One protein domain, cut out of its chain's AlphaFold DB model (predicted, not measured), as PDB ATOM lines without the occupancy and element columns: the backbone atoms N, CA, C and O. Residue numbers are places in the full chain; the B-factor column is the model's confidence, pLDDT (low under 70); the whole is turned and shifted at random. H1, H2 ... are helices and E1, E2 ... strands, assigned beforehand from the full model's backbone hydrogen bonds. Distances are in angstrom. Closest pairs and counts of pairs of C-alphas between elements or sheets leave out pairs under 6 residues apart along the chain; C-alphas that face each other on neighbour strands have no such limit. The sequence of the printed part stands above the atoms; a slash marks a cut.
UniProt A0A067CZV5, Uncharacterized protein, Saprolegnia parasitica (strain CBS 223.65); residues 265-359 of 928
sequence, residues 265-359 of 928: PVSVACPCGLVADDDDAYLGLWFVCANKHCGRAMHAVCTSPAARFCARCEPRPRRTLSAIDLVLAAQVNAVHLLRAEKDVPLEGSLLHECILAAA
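Overview. This is residues 265 to 359 of the 928 residues of an uncharacterized protein of Saprolegnia parasitica (strain CBS 223.65) (UniProt A0A067CZV5). With little regular structure, the domain has a loop-rich part round the small hairpin of E1 and E2 towards one end, and a helical part towards the other, where H1 and H3 lie side by side and short H2 packs on H1. The printed part has 95 residues, mostly helix by named elements, which hold only 31 of them, in the order E1, E2, H1, H2, H3. It is compact, radius of gyration of the C-alphas 13.4 A, yet elongated, spanning 44 by 25 by 20 A.

Arrangement. E1, residues 286 to 288, and E2, residues 297 to 299, form an antiparallel hairpin; N 287 and O 298 are within hydrogen-bond range at 2.8 A. H1, residues 323 to 331, touches H3, residues 348 to 359, at a shallow tilt of 28 degrees, the same way; their closest C-alphas, of Gln 331 and Ala 358, are 4.7 A apart. H1 also touches H2, residues 335 to 338, closest at the C-alphas of Leu 326 and Leu 338, 6.3 A. H2 and H3 are apart. Every O i to N i+4 pair is within hydrogen-bond range in H1 and H3; H2 is too short for one.

Along the chain. E1 begins at C-alpha 286 (202.247, 139.327, 266.173). H3, 17.1 A from first to last C-alpha, ends at C-alpha 359 (188.410, 126.410, 256.792).

Size, cuts and confidence. The C-alphas farthest apart, of His 293 and Gly 348, are 44.2 A apart. The printed part has no cut; the link from E2 to H1 is long, 23 residues. pLDDT is under 70 in 29 residues, among them 272 to 281.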
ATOM      1  N   PRO A 265     197.099 150.958 273.491       46.00
ATOM      2  CA  PRO A 265     196.534 150.242 272.346       46.00
ATOM      3  C   PRO A 265     197.578 150.079 271.254       46.00
ATOM      4  O   PRO A 265     197.954 151.075 270.631       46.00
ATOM      5  N   VAL A 266     198.127 148.855 271.140       52.09
ATOM      6  CA  VAL A 266     199.485 148.576 270.621       52.09
ATOM      7  C   VAL A 266     199.638 148.997 269.162       52.09
ATOM      8  O   VAL A 266     199.582 148.183 268.245       52.09
ATOM      9  N   SER A 267     199.835 150.302 268.964       68.31
ATOM     10  CA  SER A 267     199.409 150.999 267.747       68.31
ATOM     11  C   SER A 267     199.969 150.363 266.480       68.31
ATOM     12  O   SER A 267     201.141 150.558 266.136       68.31
ATOM     13  N   VAL A 268     199.116 149.588 265.805       71.69
ATOM     14  CA  VAL A 268     199.516 148.736 264.687       71.69
ATOM     15  C   VAL A 268     200.179 149.606 263.621       71.69
ATOM     16  O   VAL A 268     199.670 150.651 263.215       71.69
ATOM     17  N   ALA A 269     201.393 149.219 263.235       72.56
ATOM     18  CA  ALA A 269     202.163 149.863 262.170       72.56
ATOM     19  C   ALA A 269     202.733 148.794 261.238       72.56
ATOM     20  O   ALA A 269     203.909 148.807 260.860       72.56
ATOM     21  N   CYS A 270     201.873 147.832 260.923       74.50
ATOM     22  CA  CYS A 270     202.156 146.734 260.028       74.50
ATOM     23  C   CYS A 270     202.433 147.264 258.603       74.50
ATOM     24  O   CYS A 270     201.706 148.150 258.147       74.50
ATOM     25  N   PRO A 271     203.433 146.742 257.861       71.31
ATOM     26  CA  PRO A 271     203.724 147.176 256.488       71.31
ATOM     27  C   PRO A 271     202.576 147.041 255.468       71.31
ATOM     28  O   PRO A 271     202.663 147.622 254.387       71.31
ATOM     29  N   CYS A 272     201.491 146.321 255.788       69.31
ATOM     30  CA  CYS A 272     200.273 146.310 254.968       69.31
ATOM     31  C   CYS A 272     199.526 147.662 254.975       69.31
ATOM     32  O   CYS A 272     198.938 148.037 253.956       69.31
ATOM     33  N   GLY A 273     199.615 148.425 256.073       62.69
ATOM     34  CA  GLY A 273     199.056 149.774 256.208       62.69
ATOM     35  C   GLY A 273     197.725 149.899 256.963       62.69
ATOM     36  O   GLY A 273     197.184 151.001 256.970       62.69
ATOM     37  N   LEU A 274     197.206 148.834 257.591       60.25
ATOM     38  CA  LEU A 274     196.060 148.947 258.510       60.25
ATOM     39  C   LEU A 274     196.448 149.570 259.860       60.25
ATOM     40  O   LEU A 274     197.613 149.544 260.272       60.25
ATOM     41  N   VAL A 275     195.443 150.136 260.534       53.88
ATOM     42  CA  VAL A 275     195.566 150.849 261.808       53.88
ATOM     43  C   VAL A 275     194.455 150.404 262.762       53.88
ATOM     44  O   VAL A 275     193.342 150.898 262.666       53.88
ATOM     45  N   ALA A 276     194.828 149.535 263.704       50.69
ATOM     46  CA  ALA A 276     194.220 149.265 265.016       50.69
ATOM     47  C   ALA A 276     192.740 148.831 265.124       50.69
ATOM     48  O   ALA A 276     192.490 147.885 265.862       50.69
ATOM     49  N   ASP A 277     191.790 149.476 264.449       45.91
ATOM     50  CA  ASP A 277     190.373 149.441 264.851       45.91
ATOM     51  C   ASP A 277     189.524 148.367 264.119       45.91
ATOM     52  O   ASP A 277     188.362 148.177 264.463       45.91
ATOM     53  N   ASP A 278     190.104 147.649 263.141       50.25
ATOM     54  CA  ASP A 278     189.440 146.618 262.303       50.25
ATOM     55  C   ASP A 278     190.047 145.188 262.432       50.25
ATOM     56  O   ASP A 278     189.509 144.240 261.862       50.25
ATOM     57  N   ASP A 279     191.187 144.997 263.120       54.78
ATOM     58  CA  ASP A 279     191.996 143.748 263.066       54.78
ATOM     59  C   ASP A 279     191.704 142.732 264.212       54.78
ATOM     60  O   ASP A 279     192.433 141.749 264.368       54.78
ATOM     61  N   ASP A 280     190.624 142.906 264.991       55.97
ATOM     62  CA  ASP A 280     190.236 142.032 266.132       55.97
ATOM     63  C   ASP A 280     190.035 140.541 265.759       55.97
ATOM     64  O   ASP A 280     190.055 139.667 266.626       55.97
ATOM     65  N   ALA A 281     189.859 140.233 264.469       67.06
ATOM     66  CA  ALA A 281     189.643 138.880 263.950       67.06
ATOM     67  C   ALA A 281     190.928 138.157 263.472       67.06
ATOM     68  O   ALA A 281     190.839 137.051 262.933       67.06
ATOM     69  N   TYR A 282     192.119 138.752 263.620       76.44
ATOM     70  CA  TYR A 282     193.385 138.154 263.166       76.44
ATOM     71  C   TYR A 282     193.837 136.987 264.066       76.44
ATOM     72  O   TYR A 282     194.182 137.170 265.233       76.44
ATOM     73  N   LEU A 283     193.908 135.779 263.494       73.31
ATOM     74  CA  LEU A 283     194.221 134.525 264.204       73.31
ATOM     75  C   LEU A 283     195.731 134.228 264.316       73.31
ATOM     76  O   LEU A 283     196.134 133.203 264.863       73.31
ATOM     77  N   GLY A 284     196.586 135.082 263.747       74.56
ATOM     78  CA  GLY A 284     198.021 134.828 263.627       74.56
ATOM     79  C   GLY A 284     198.883 135.365 264.769       74.56
ATOM     80  O   GLY A 284     198.445 136.058 265.683       74.56
ATOM     81  N   LEU A 285     200.189 135.107 264.664       80.12
ATOM     82  CA  LEU A 285     201.181 135.699 265.562       80.12
ATOM     83  C   LEU A 285     201.458 137.171 265.225       80.12
ATOM     84  O   LEU A 285     201.418 137.590 264.061       80.12
ATOM     85  N   TRP A 286     201.820 137.931 266.256       79.50
ATOM     86  CA  TRP A 286     202.247 139.327 266.173       79.50
ATOM     87  C   TRP A 286     203.749 139.452 266.445       79.50
ATOM     88  O   TRP A 286     204.274 138.860 267.389       79.50
ATOM     89  N   PHE A 287     204.450 140.272 265.661       77.75
ATOM     90  CA  PHE A 287     205.834 140.669 265.926       77.75
ATOM     91  C   PHE A 287     205.902 142.126 266.390       77.75
ATOM     92  O   PHE A 287     205.302 143.019 265.795       77.75
ATOM     93  N   VAL A 288     206.679 142.370 267.448       81.75
ATOM     94  CA  VAL A 288     206.962 143.714 267.969       81.75
ATOM     95  C   VAL A 288     208.149 144.327 267.221       81.75
ATOM     96  O   VAL A 288     209.125 143.639 266.909       81.75
ATOM     97  N   CYS A 289     208.075 145.629 266.946       82.06
ATOM     98  CA  CYS A 289     209.143 146.390 266.304       82.06
ATOM     99  C   CYS A 289     210.467 146.296 267.090       82.06
ATOM    100  O   CYS A 289     210.524 146.635 268.272       82.06
ATOM    101  N   ALA A 290     211.555 145.900 266.423       80.31
ATOM    102  CA  ALA A 290     212.890 145.753 267.012       80.31
ATOM    103  C   ALA A 290     213.541 147.084 267.423       80.31
ATOM    104  O   ALA A 290     214.504 147.086 268.194       80.31
ATOM    105  N   ASN A 291     213.004 148.225 266.975       79.31
ATOM    106  CA  ASN A 291     213.277 149.492 267.641       79.31
ATOM    107  C   ASN A 291     212.624 149.464 269.034       79.31
ATOM    108  O   ASN A 291     211.412 149.645 269.164       79.31
ATOM    109  N   LYS A 292     213.450 149.284 270.073       72.69
ATOM    110  CA  LYS A 292     213.040 149.201 271.487       72.69
ATOM    111  C   LYS A 292     212.214 150.400 271.973       72.69
ATOM    112  O   LYS A 292     211.474 150.258 272.937       72.69
ATOM    113  N   HIS A 293     212.315 151.554 271.311       76.12
ATOM    114  CA  HIS A 293     211.555 152.766 271.639       76.12
ATOM    115  C   HIS A 293     210.250 152.908 270.837       76.12
ATOM    116  O   HIS A 293     209.516 153.871 271.025       76.12
ATOM    117  N   CYS A 294     209.957 151.974 269.925       79.69
ATOM    118  CA  CYS A 294     208.748 151.991 269.104       79.69
ATOM    119  C   CYS A 294     207.614 151.150 269.703       79.69
ATOM    120  O   CYS A 294     206.477 151.611 269.724       79.69
ATOM    121  N   GLY A 295     207.896 149.917 270.144       71.19
ATOM    122  CA  GLY A 295     206.926 149.030 270.812       71.19
ATOM    123  C   GLY A 295     205.724 148.550 269.977       71.19
ATOM    124  O   GLY A 295     204.914 147.779 270.475       71.19
ATOM    125  N   ARG A 296     205.589 148.983 268.717       80.62
ATOM    126  CA  ARG A 296     204.420 148.699 267.864       80.62
ATOM    127  C   ARG A 296     204.375 147.264 267.349       80.62
ATOM    128  O   ARG A 296     205.419 146.700 267.013       80.62
ATOM    129  N   ALA A 297     203.161 146.733 267.216       78.00
ATOM    130  CA  ALA A 297     202.886 145.412 266.669       78.00
ATOM    131  C   ALA A 297     202.724 145.422 265.135       78.00
ATOM    132  O   ALA A 297     202.417 146.448 264.511       78.00
ATOM    133  N   MET A 298     202.972 144.256 264.539       78.44
ATOM    134  CA  MET A 298     202.903 143.951 263.109       78.44
ATOM    135  C   MET A 298     202.453 142.491 262.947       78.44
ATOM    136  O   MET A 298     202.872 141.641 263.734       78.44
ATOM    137  N   HIS A 299     201.672 142.169 261.916       78.88
ATOM    138  CA  HIS A 299     201.342 140.780 261.578       78.88
ATOM    139  C   HIS A 299     202.616 140.012 261.196       78.88
ATOM    140  O   HIS A 299     203.407 140.487 260.369       78.88
ATOM    141  N   ALA A 300     202.808 138.810 261.749       77.88
ATOM    142  CA  ALA A 300     203.958 137.965 261.427       77.88
ATOM    143  C   ALA A 300     204.027 137.615 259.928       77.88
ATOM    144  O   ALA A 300     205.107 137.607 259.353       77.88
ATOM    145  N   VAL A 301     202.886 137.434 259.251       77.12
ATOM    146  CA  VAL A 301     202.843 137.160 257.796       77.12
ATOM    147  C   VAL A 301     203.337 138.358 256.965       77.12
ATOM    148  O   VAL A 301     204.002 138.202 255.939       77.12
ATOM    149  N   CYS A 302     203.089 139.582 257.440       75.25
ATOM    150  CA  CYS A 302     203.526 140.810 256.770       75.25
ATOM    151  C   CYS A 302     205.026 141.111 256.931       75.25
ATOM    152  O   CYS A 302     205.525 142.033 256.283       75.25
ATOM    153  N   THR A 303     205.752 140.406 257.810       73.56
ATOM    154  CA  THR A 303     207.123 140.775 258.205       73.56
ATOM    155  C   THR A 303     208.054 139.568 258.303       73.56
ATOM    156  O   THR A 303     207.780 138.589 258.985       73.56
ATOM    157  N   SER A 304     209.215 139.634 257.643       66.88
ATOM    158  CA  SER A 304     210.218 138.567 257.768       66.88
ATOM    159  C   SER A 304     210.758 138.500 259.208       66.88
ATOM    160  O   SER A 304     211.043 139.556 259.784       66.88
ATOM    161  N   PRO A 305     211.020 137.304 259.777       62.84
ATOM    162  CA  PRO A 305     211.651 137.157 261.094       62.84
ATOM    163  C   PRO A 305     212.984 137.907 261.260       62.84
ATOM    164  O   PRO A 305     213.358 138.229 262.392       62.84
ATOM    165  N   ALA A 306     213.677 138.200 260.149       63.06
ATOM    166  CA  ALA A 306     214.919 138.973 260.085       63.06
ATOM    167  C   ALA A 306     214.718 140.494 259.872       63.06
ATOM    168  O   ALA A 306     215.665 141.262 260.021       63.06
ATOM    169  N   ALA A 307     213.506 140.950 259.535       63.69
ATOM    170  CA  ALA A 307     213.183 142.339 259.193       63.69
ATOM    171  C   ALA A 307     212.064 142.891 260.095       63.69
ATOM    172  O   ALA A 307     210.966 143.210 259.646       63.69
ATOM    173  N   ARG A 308     212.352 142.996 261.395       68.75
ATOM    174  CA  ARG A 308     211.379 143.349 262.444       68.75
ATOM    175  C   ARG A 308     211.174 144.862 262.628       68.75
ATOM    176  O   ARG A 308     211.001 145.308 263.758       68.75
ATOM    177  N   PHE A 309     211.226 145.673 261.574       78.06
ATOM    178  CA  PHE A 309     210.971 147.119 261.674       78.06
ATOM    179  C   PHE A 309     209.581 147.468 261.133       78.06
ATOM    180  O   PHE A 309     209.185 147.007 260.067       78.06
ATOM    181  N   CYS A 310     208.834 148.278 261.888       77.06
ATOM    182  CA  CYS A 310     207.482 148.689 261.513       77.06
ATOM    183  C   CYS A 310     207.493 149.795 260.451       77.06
ATOM    184  O   CYS A 310     208.477 150.528 260.317       77.06
ATOM    185  N   ALA A 311     206.359 149.992 259.774       74.19
ATOM    186  CA  ALA A 311     206.214 150.924 258.652       74.19
ATOM    187  C   ALA A 311     206.588 152.388 258.974       74.19
ATOM    188  O   ALA A 311     206.906 153.153 258.068       74.19
ATOM    189  N   ARG A 312     206.572 152.789 260.259       75.94
ATOM    190  CA  ARG A 312     207.048 154.110 260.717       75.94
ATOM    191  C   ARG A 312     208.541 154.172 261.051       75.94
ATOM    192  O   ARG A 312     209.098 155.262 261.017       75.94
ATOM    193  N   CYS A 313     209.170 153.061 261.436       77.44
ATOM    194  CA  CYS A 313     210.607 153.026 261.737       77.44
ATOM    195  C   CYS A 313     211.446 152.775 260.485       77.44
ATOM    196  O   CYS A 313     212.551 153.294 260.384       77.44
ATOM    197  N   GLU A 314     210.920 151.998 259.539       75.56
ATOM    198  CA  GLU A 314     211.557 151.762 258.251       75.56
ATOM    199  C   GLU A 314     210.469 151.620 257.167       75.56
ATOM    200  O   GLU A 314     209.844 150.560 257.060       75.56
ATOM    201  N   PRO A 315     210.186 152.674 256.376       65.69
ATOM    202  CA  PRO A 315     209.174 152.638 255.321       65.69
ATOM    203  C   PRO A 315     209.694 151.863 254.099       65.69
ATOM    204  O   PRO A 315     210.030 152.434 253.061       65.69
ATOM    205  N   ARG A 316     209.796 150.537 254.238       61.81
ATOM    206  CA  ARG A 316     210.149 149.626 253.141       61.81
ATOM    207  C   ARG A 316     209.021 149.557 252.098       61.81
ATOM    208  O   ARG A 316     207.852 149.712 252.460       61.81
ATOM    209  N   PRO A 317     209.337 149.282 250.816       55.22
ATOM    210  CA  PRO A 317     208.316 148.935 249.831       55.22
ATOM    211  C   PRO A 317     207.524 147.700 250.283       55.22
ATOM    212  O   PRO A 317     208.026 146.868 251.045       55.22
ATOM    213  N   ARG A 318     206.281 147.574 249.801       59.19
ATOM    214  CA  ARG A 318     205.427 146.419 250.105       59.19
ATOM    215  C   ARG A 318     206.123 145.123 249.683       59.19
ATOM    216  O   ARG A 318     206.701 145.045 248.602       59.19
ATOM    217  N   ARG A 319     206.059 144.113 250.553       64.69
ATOM    218  CA  ARG A 319     206.552 142.764 250.273       64.69
ATOM    219  C   ARG A 319     205.673 142.130 249.193       64.69
ATOM    220  O   ARG A 319     204.476 141.985 249.417       64.69
ATOM    221  N   THR A 320     206.281 141.706 248.089       67.94
ATOM    222  CA  THR A 320     205.636 140.835 247.097       67.94
ATOM    223  C   THR A 320     205.229 139.524 247.766       67.94
ATOM    224  O   THR A 320     206.087 138.835 248.331       67.94
ATOM    225  N   LEU A 321     203.940 139.194 247.735       74.69
ATOM    226  CA  LEU A 321     203.412 137.966 248.331       74.69
ATOM    227  C   LEU A 321     203.723 136.761 247.434       74.69
ATOM    228  O   LEU A 321     203.588 136.842 246.217       74.69
ATOM    229  N   SER A 322     204.129 135.640 248.029       83.38
ATOM    230  CA  SER A 322     204.166 134.342 247.346       83.38
ATOM    231  C   SER A 322     202.849 133.579 247.535       83.38
ATOM    232  O   SER A 322     202.047 133.918 248.405       83.38
ATOM    233  N   ALA A 323     202.649 132.495 246.778       82.69
ATOM    234  CA  ALA A 323     201.538 131.563 246.995       82.69
ATOM    235  C   ALA A 323     201.468 131.065 248.456       82.69
ATOM    236  O   ALA A 323     200.404 131.078 249.067       82.69
ATOM    237  N   ILE A 324     202.621 130.739 249.053       84.69
ATOM    238  CA  ILE A 324     202.730 130.300 250.454       84.69
ATOM    239  C   ILE A 324     202.309 131.419 251.420       84.69
ATOM    240  O   ILE A 324     201.643 131.151 252.416       84.69
ATOM    241  N   ASP A 325     202.643 132.680 251.123       83.31
ATOM    242  CA  ASP A 325     202.206 133.816 251.946       83.31
ATOM    243  C   ASP A 325     200.694 134.061 251.857       83.31
ATOM    244  O   ASP A 325     200.111 134.541 252.826       83.31
ATOM    245  N   LEU A 326     200.055 133.729 250.729       86.44
ATOM    246  CA  LEU A 326     198.600 133.815 250.561       86.44
ATOM    247  C   LEU A 326     197.868 132.681 251.292       86.44
ATOM    248  O   LEU A 326     196.902 132.960 251.999       86.44
ATOM    249  N   VAL A 327     198.362 131.440 251.219       89.19
ATOM    250  CA  VAL A 327     197.820 130.319 252.012       89.19
ATOM    251  C   VAL A 327     197.974 130.599 253.511       89.19
ATOM    252  O   VAL A 327     197.012 130.472 254.268       89.19
ATOM    253  N   LEU A 328     199.141 131.091 253.943       86.94
ATOM    254  CA  LEU A 328     199.364 131.486 255.336       86.94
ATOM    255  C   LEU A 328     198.483 132.680 255.745       86.94
ATOM    256  O   LEU A 328     197.956 132.691 256.855       86.94
ATOM    257  N   ALA A 329     198.277 133.666 254.862       85.88
ATOM    258  CA  ALA A 329     197.345 134.773 255.092       85.88
ATOM    259  C   ALA A 329     195.891 134.299 255.250       85.88
ATOM    260  O   ALA A 329     195.158 134.869 256.057       85.88
ATOM    261  N   ALA A 330     195.490 133.257 254.517       88.75
ATOM    262  CA  ALA A 330     194.179 132.634 254.645       88.75
ATOM    263  C   ALA A 330     194.012 131.946 256.010       88.75
ATOM    264  O   ALA A 330     193.011 132.188 256.677       88.75
ATOM    265  N   GLN A 331     195.020 131.197 256.476       89.38
ATOM    266  CA  GLN A 331     195.014 130.568 257.808       89.38
ATOM    267  C   GLN A 331     194.907 131.588 258.951       89.38
ATOM    268  O   GLN A 331     194.137 131.396 259.886       89.38
ATOM    269  N   VAL A 332     195.650 132.698 258.892       84.69
ATOM    270  CA  VAL A 332     195.652 133.703 259.978       84.69
ATOM    271  C   VAL A 332     194.513 134.731 259.890       84.69
ATOM    272  O   VAL A 332     194.536 135.729 260.609       84.69
ATOM    273  N   ASN A 333     193.532 134.524 259.005       86.06
ATOM    274  CA  ASN A 333     192.423 135.447 258.735       86.06
ATOM    275  C   ASN A 333     192.850 136.852 258.234       86.06
ATOM    276  O   ASN A 333     192.123 137.833 258.378       86.06
ATOM    277  N   ALA A 334     194.025 136.988 257.609       84.50
ATOM    278  CA  ALA A 334     194.550 138.266 257.109       84.50
ATOM    279  C   ALA A 334     193.928 138.668 255.755       84.50
ATOM    280  O   ALA A 334     194.617 138.798 254.739       84.50
ATOM    281  N   VAL A 335     192.613 138.914 255.737       83.75
ATOM    282  CA  VAL A 335     191.833 139.247 254.525       83.75
ATOM    283  C   VAL A 335     192.417 140.436 253.752       83.75
ATOM    284  O   VAL A 335     192.350 140.484 252.526       83.75
ATOM    285  N   HIS A 336     193.049 141.386 254.445       76.25
ATOM    286  CA  HIS A 336     193.710 142.535 253.825       76.25
ATOM    287  C   HIS A 336     194.909 142.162 252.929       76.25
ATOM    288  O   HIS A 336     195.208 142.905 251.994       76.25
ATOM    289  N   LEU A 337     195.577 141.025 253.170       78.31
ATOM    290  CA  LEU A 337     196.603 140.479 252.272       78.31
ATOM    291  C   LEU A 337     195.975 139.741 251.086       78.31
ATOM    292  O   LEU A 337     196.425 139.915 249.959       78.31
ATOM    293  N   LEU A 338     194.890 138.993 251.311       81.19
ATOM    294  CA  LEU A 338     194.152 138.305 250.242       81.19
ATOM    295  C   LEU A 338     193.497 139.288 249.249       81.19
ATOM    296  O   LEU A 338     193.326 138.971 248.074       81.19
ATOM    297  N   ARG A 339     193.153 140.499 249.713       79.19
ATOM    298  CA  ARG A 339     192.692 141.644 248.902       79.19
ATOM    299  C   ARG A 339     193.834 142.441 248.251       79.19
ATOM    300  O   ARG A 339     193.573 143.352 247.468       79.19
ATOM    301  N   ALA A 340     195.101 142.149 248.552       68.31
ATOM    302  CA  ALA A 340     196.261 142.852 247.994       68.31
ATOM    303  C   ALA A 340     196.718 142.254 246.644       68.31
ATOM    304  O   ALA A 340     197.912 142.121 246.393       68.31
ATOM    305  N   GLU A 341     195.759 141.933 245.768       59.19
ATOM    306  CA  GLU A 341     195.845 141.097 244.547       59.19
ATOM    307  C   GLU A 341     196.796 141.583 243.425       59.19
ATOM    308  O   GLU A 341     196.713 141.119 242.291       59.19
ATOM    309  N   LYS A 342     197.679 142.552 243.680       59.59
ATOM    310  CA  LYS A 342     198.478 143.216 242.635       59.59
ATOM    311  C   LYS A 342     199.636 142.382 242.085       59.59
ATOM    312  O   LYS A 342     200.056 142.648 240.961       59.59
ATOM    313  N   ASP A 343     200.123 141.409 242.853       59.94
ATOM    314  CA  ASP A 343     201.374 140.700 242.551       59.94
ATOM    315  C   ASP A 343     201.164 139.218 242.172       59.94
ATOM    316  O   ASP A 343     201.991 138.648 241.462       59.94
ATOM    317  N   VAL A 344     200.067 138.587 242.622       69.44
ATOM    318  CA  VAL A 344     199.720 137.176 242.349       69.44
ATOM    319  C   VAL A 344     198.198 137.040 242.175       69.44
ATOM    320  O   VAL A 344     197.464 137.455 243.077       69.44
ATOM    321  N   PRO A 345     197.697 136.453 241.068       77.44
ATOM    322  CA  PRO A 345     196.268 136.211 240.875       77.44
ATOM    323  C   PRO A 345     195.778 135.063 241.769       77.44
ATOM    324  O   PRO A 345     196.325 133.960 241.752       77.44
ATOM    325  N   LEU A 346     194.725 135.320 242.547       82.56
ATOM    326  CA  LEU A 346     194.156 134.359 243.497       82.56
ATOM    327  C   LEU A 346     193.034 133.549 242.817       82.56
ATOM    328  O   LEU A 346     191.842 133.820 242.995       82.56
ATOM    329  N   GLU A 347     193.457 132.593 241.987       84.25
ATOM    330  CA  GLU A 347     192.632 131.750 241.106       84.25
ATOM    331  C   GLU A 347     193.111 130.279 241.113       84.25
ATOM    332  O   GLU A 347     194.177 129.958 241.640       84.25
ATOM    333  N   GLY A 348     192.332 129.371 240.512       87.12
ATOM    334  CA  GLY A 348     192.738 127.977 240.286       87.12
ATOM    335  C   GLY A 348     193.042 127.190 241.569       87.12
ATOM    336  O   GLY A 348     192.328 127.311 242.563       87.12
ATOM    337  N   SER A 349     194.108 126.379 241.550       88.62
ATOM    338  CA  SER A 349     194.506 125.560 242.707       88.62
ATOM    339  C   SER A 349     194.855 126.407 243.931       88.62
ATOM    340  O   SER A 349     194.445 126.062 245.031       88.62
ATOM    341  N   LEU A 350     195.492 127.570 243.747       90.38
ATOM    342  CA  LEU A 350     195.843 128.468 244.849       90.38
ATOM    343  C   LEU A 350     194.598 129.004 245.574       90.38
ATOM    344  O   LEU A 350     194.608 129.146 246.796       90.38
ATOM    345  N   LEU A 351     193.500 129.254 244.849       91.75
ATOM    346  CA  LEU A 351     192.212 129.583 245.466       91.75
ATOM    347  C   LEU A 351     191.666 128.400 246.283       91.75
ATOM    348  O   LEU A 351     191.168 128.612 247.385       91.75
ATOM    349  N   HIS A 352     191.784 127.168 245.781       93.31
ATOM    350  CA  HIS A 352     191.340 125.965 246.496       93.31
ATOM    351  C   HIS A 352     192.169 125.724 247.770       93.31
ATOM    352  O   HIS A 352     191.591 125.546 248.842       93.31
ATOM    353  N   GLU A 353     193.499 125.797 247.673       93.00
ATOM    354  CA  GLU A 353     194.447 125.696 248.793       93.00
ATOM    355  C   GLU A 353     194.139 126.740 249.878       93.00
ATOM    356  O   GLU A 353     194.014 126.396 251.053       93.00
ATOM    357  N   CYS A 354     193.924 128.005 249.493       92.94
ATOM    358  CA  CYS A 354     193.550 129.065 250.433       92.94
ATOM    359  C   CYS A 354     192.182 128.816 251.098       92.94
ATOM    360  O   CYS A 354     192.031 129.103 252.283       92.94
ATOM    361  N   ILE A 355     191.181 128.296 250.372       95.06
ATOM    362  CA  ILE A 355     189.849 127.993 250.933       95.06
ATOM    363  C   ILE A 355     189.932 126.848 251.951       95.06
ATOM    364  O   ILE A 355     189.366 126.965 253.039       95.06
ATOM    365  N   LEU A 356     190.646 125.766 251.623       95.25
ATOM    366  CA  LEU A 356     190.860 124.638 252.536       95.25
ATOM    367  C   LEU A 356     191.593 125.105 253.800       95.25
ATOM    368  O   LEU A 356     191.123 124.848 254.905       95.25
ATOM    369  N   ALA A 357     192.676 125.870 253.644       93.69
ATOM    370  CA  ALA A 357     193.481 126.359 254.760       93.69
ATOM    371  C   ALA A 357     192.753 127.397 255.642       93.69
ATOM    372  O   ALA A 357     192.954 127.422 256.855       93.69
ATOM    373  N   ALA A 358     191.866 128.225 255.074       94.62
ATOM    374  CA  ALA A 358     191.000 129.110 255.859       94.62
ATOM    375  C   ALA A 358     189.945 128.330 256.665       94.62
ATOM    376  O   ALA A 358     189.641 128.700 257.798       94.62
ATOM    377  N   ALA A 359     189.391 127.249 256.104       95.12
ATOM    378  CA  ALA A 359     188.410 126.410 256.792       95.12
ATOM    379  C   ALA A 359     189.039 125.542 257.898       95.12
ATOM    380  O   ALA A 359     188.456 125.423 258.972       95.12
TER     381      ALA A 359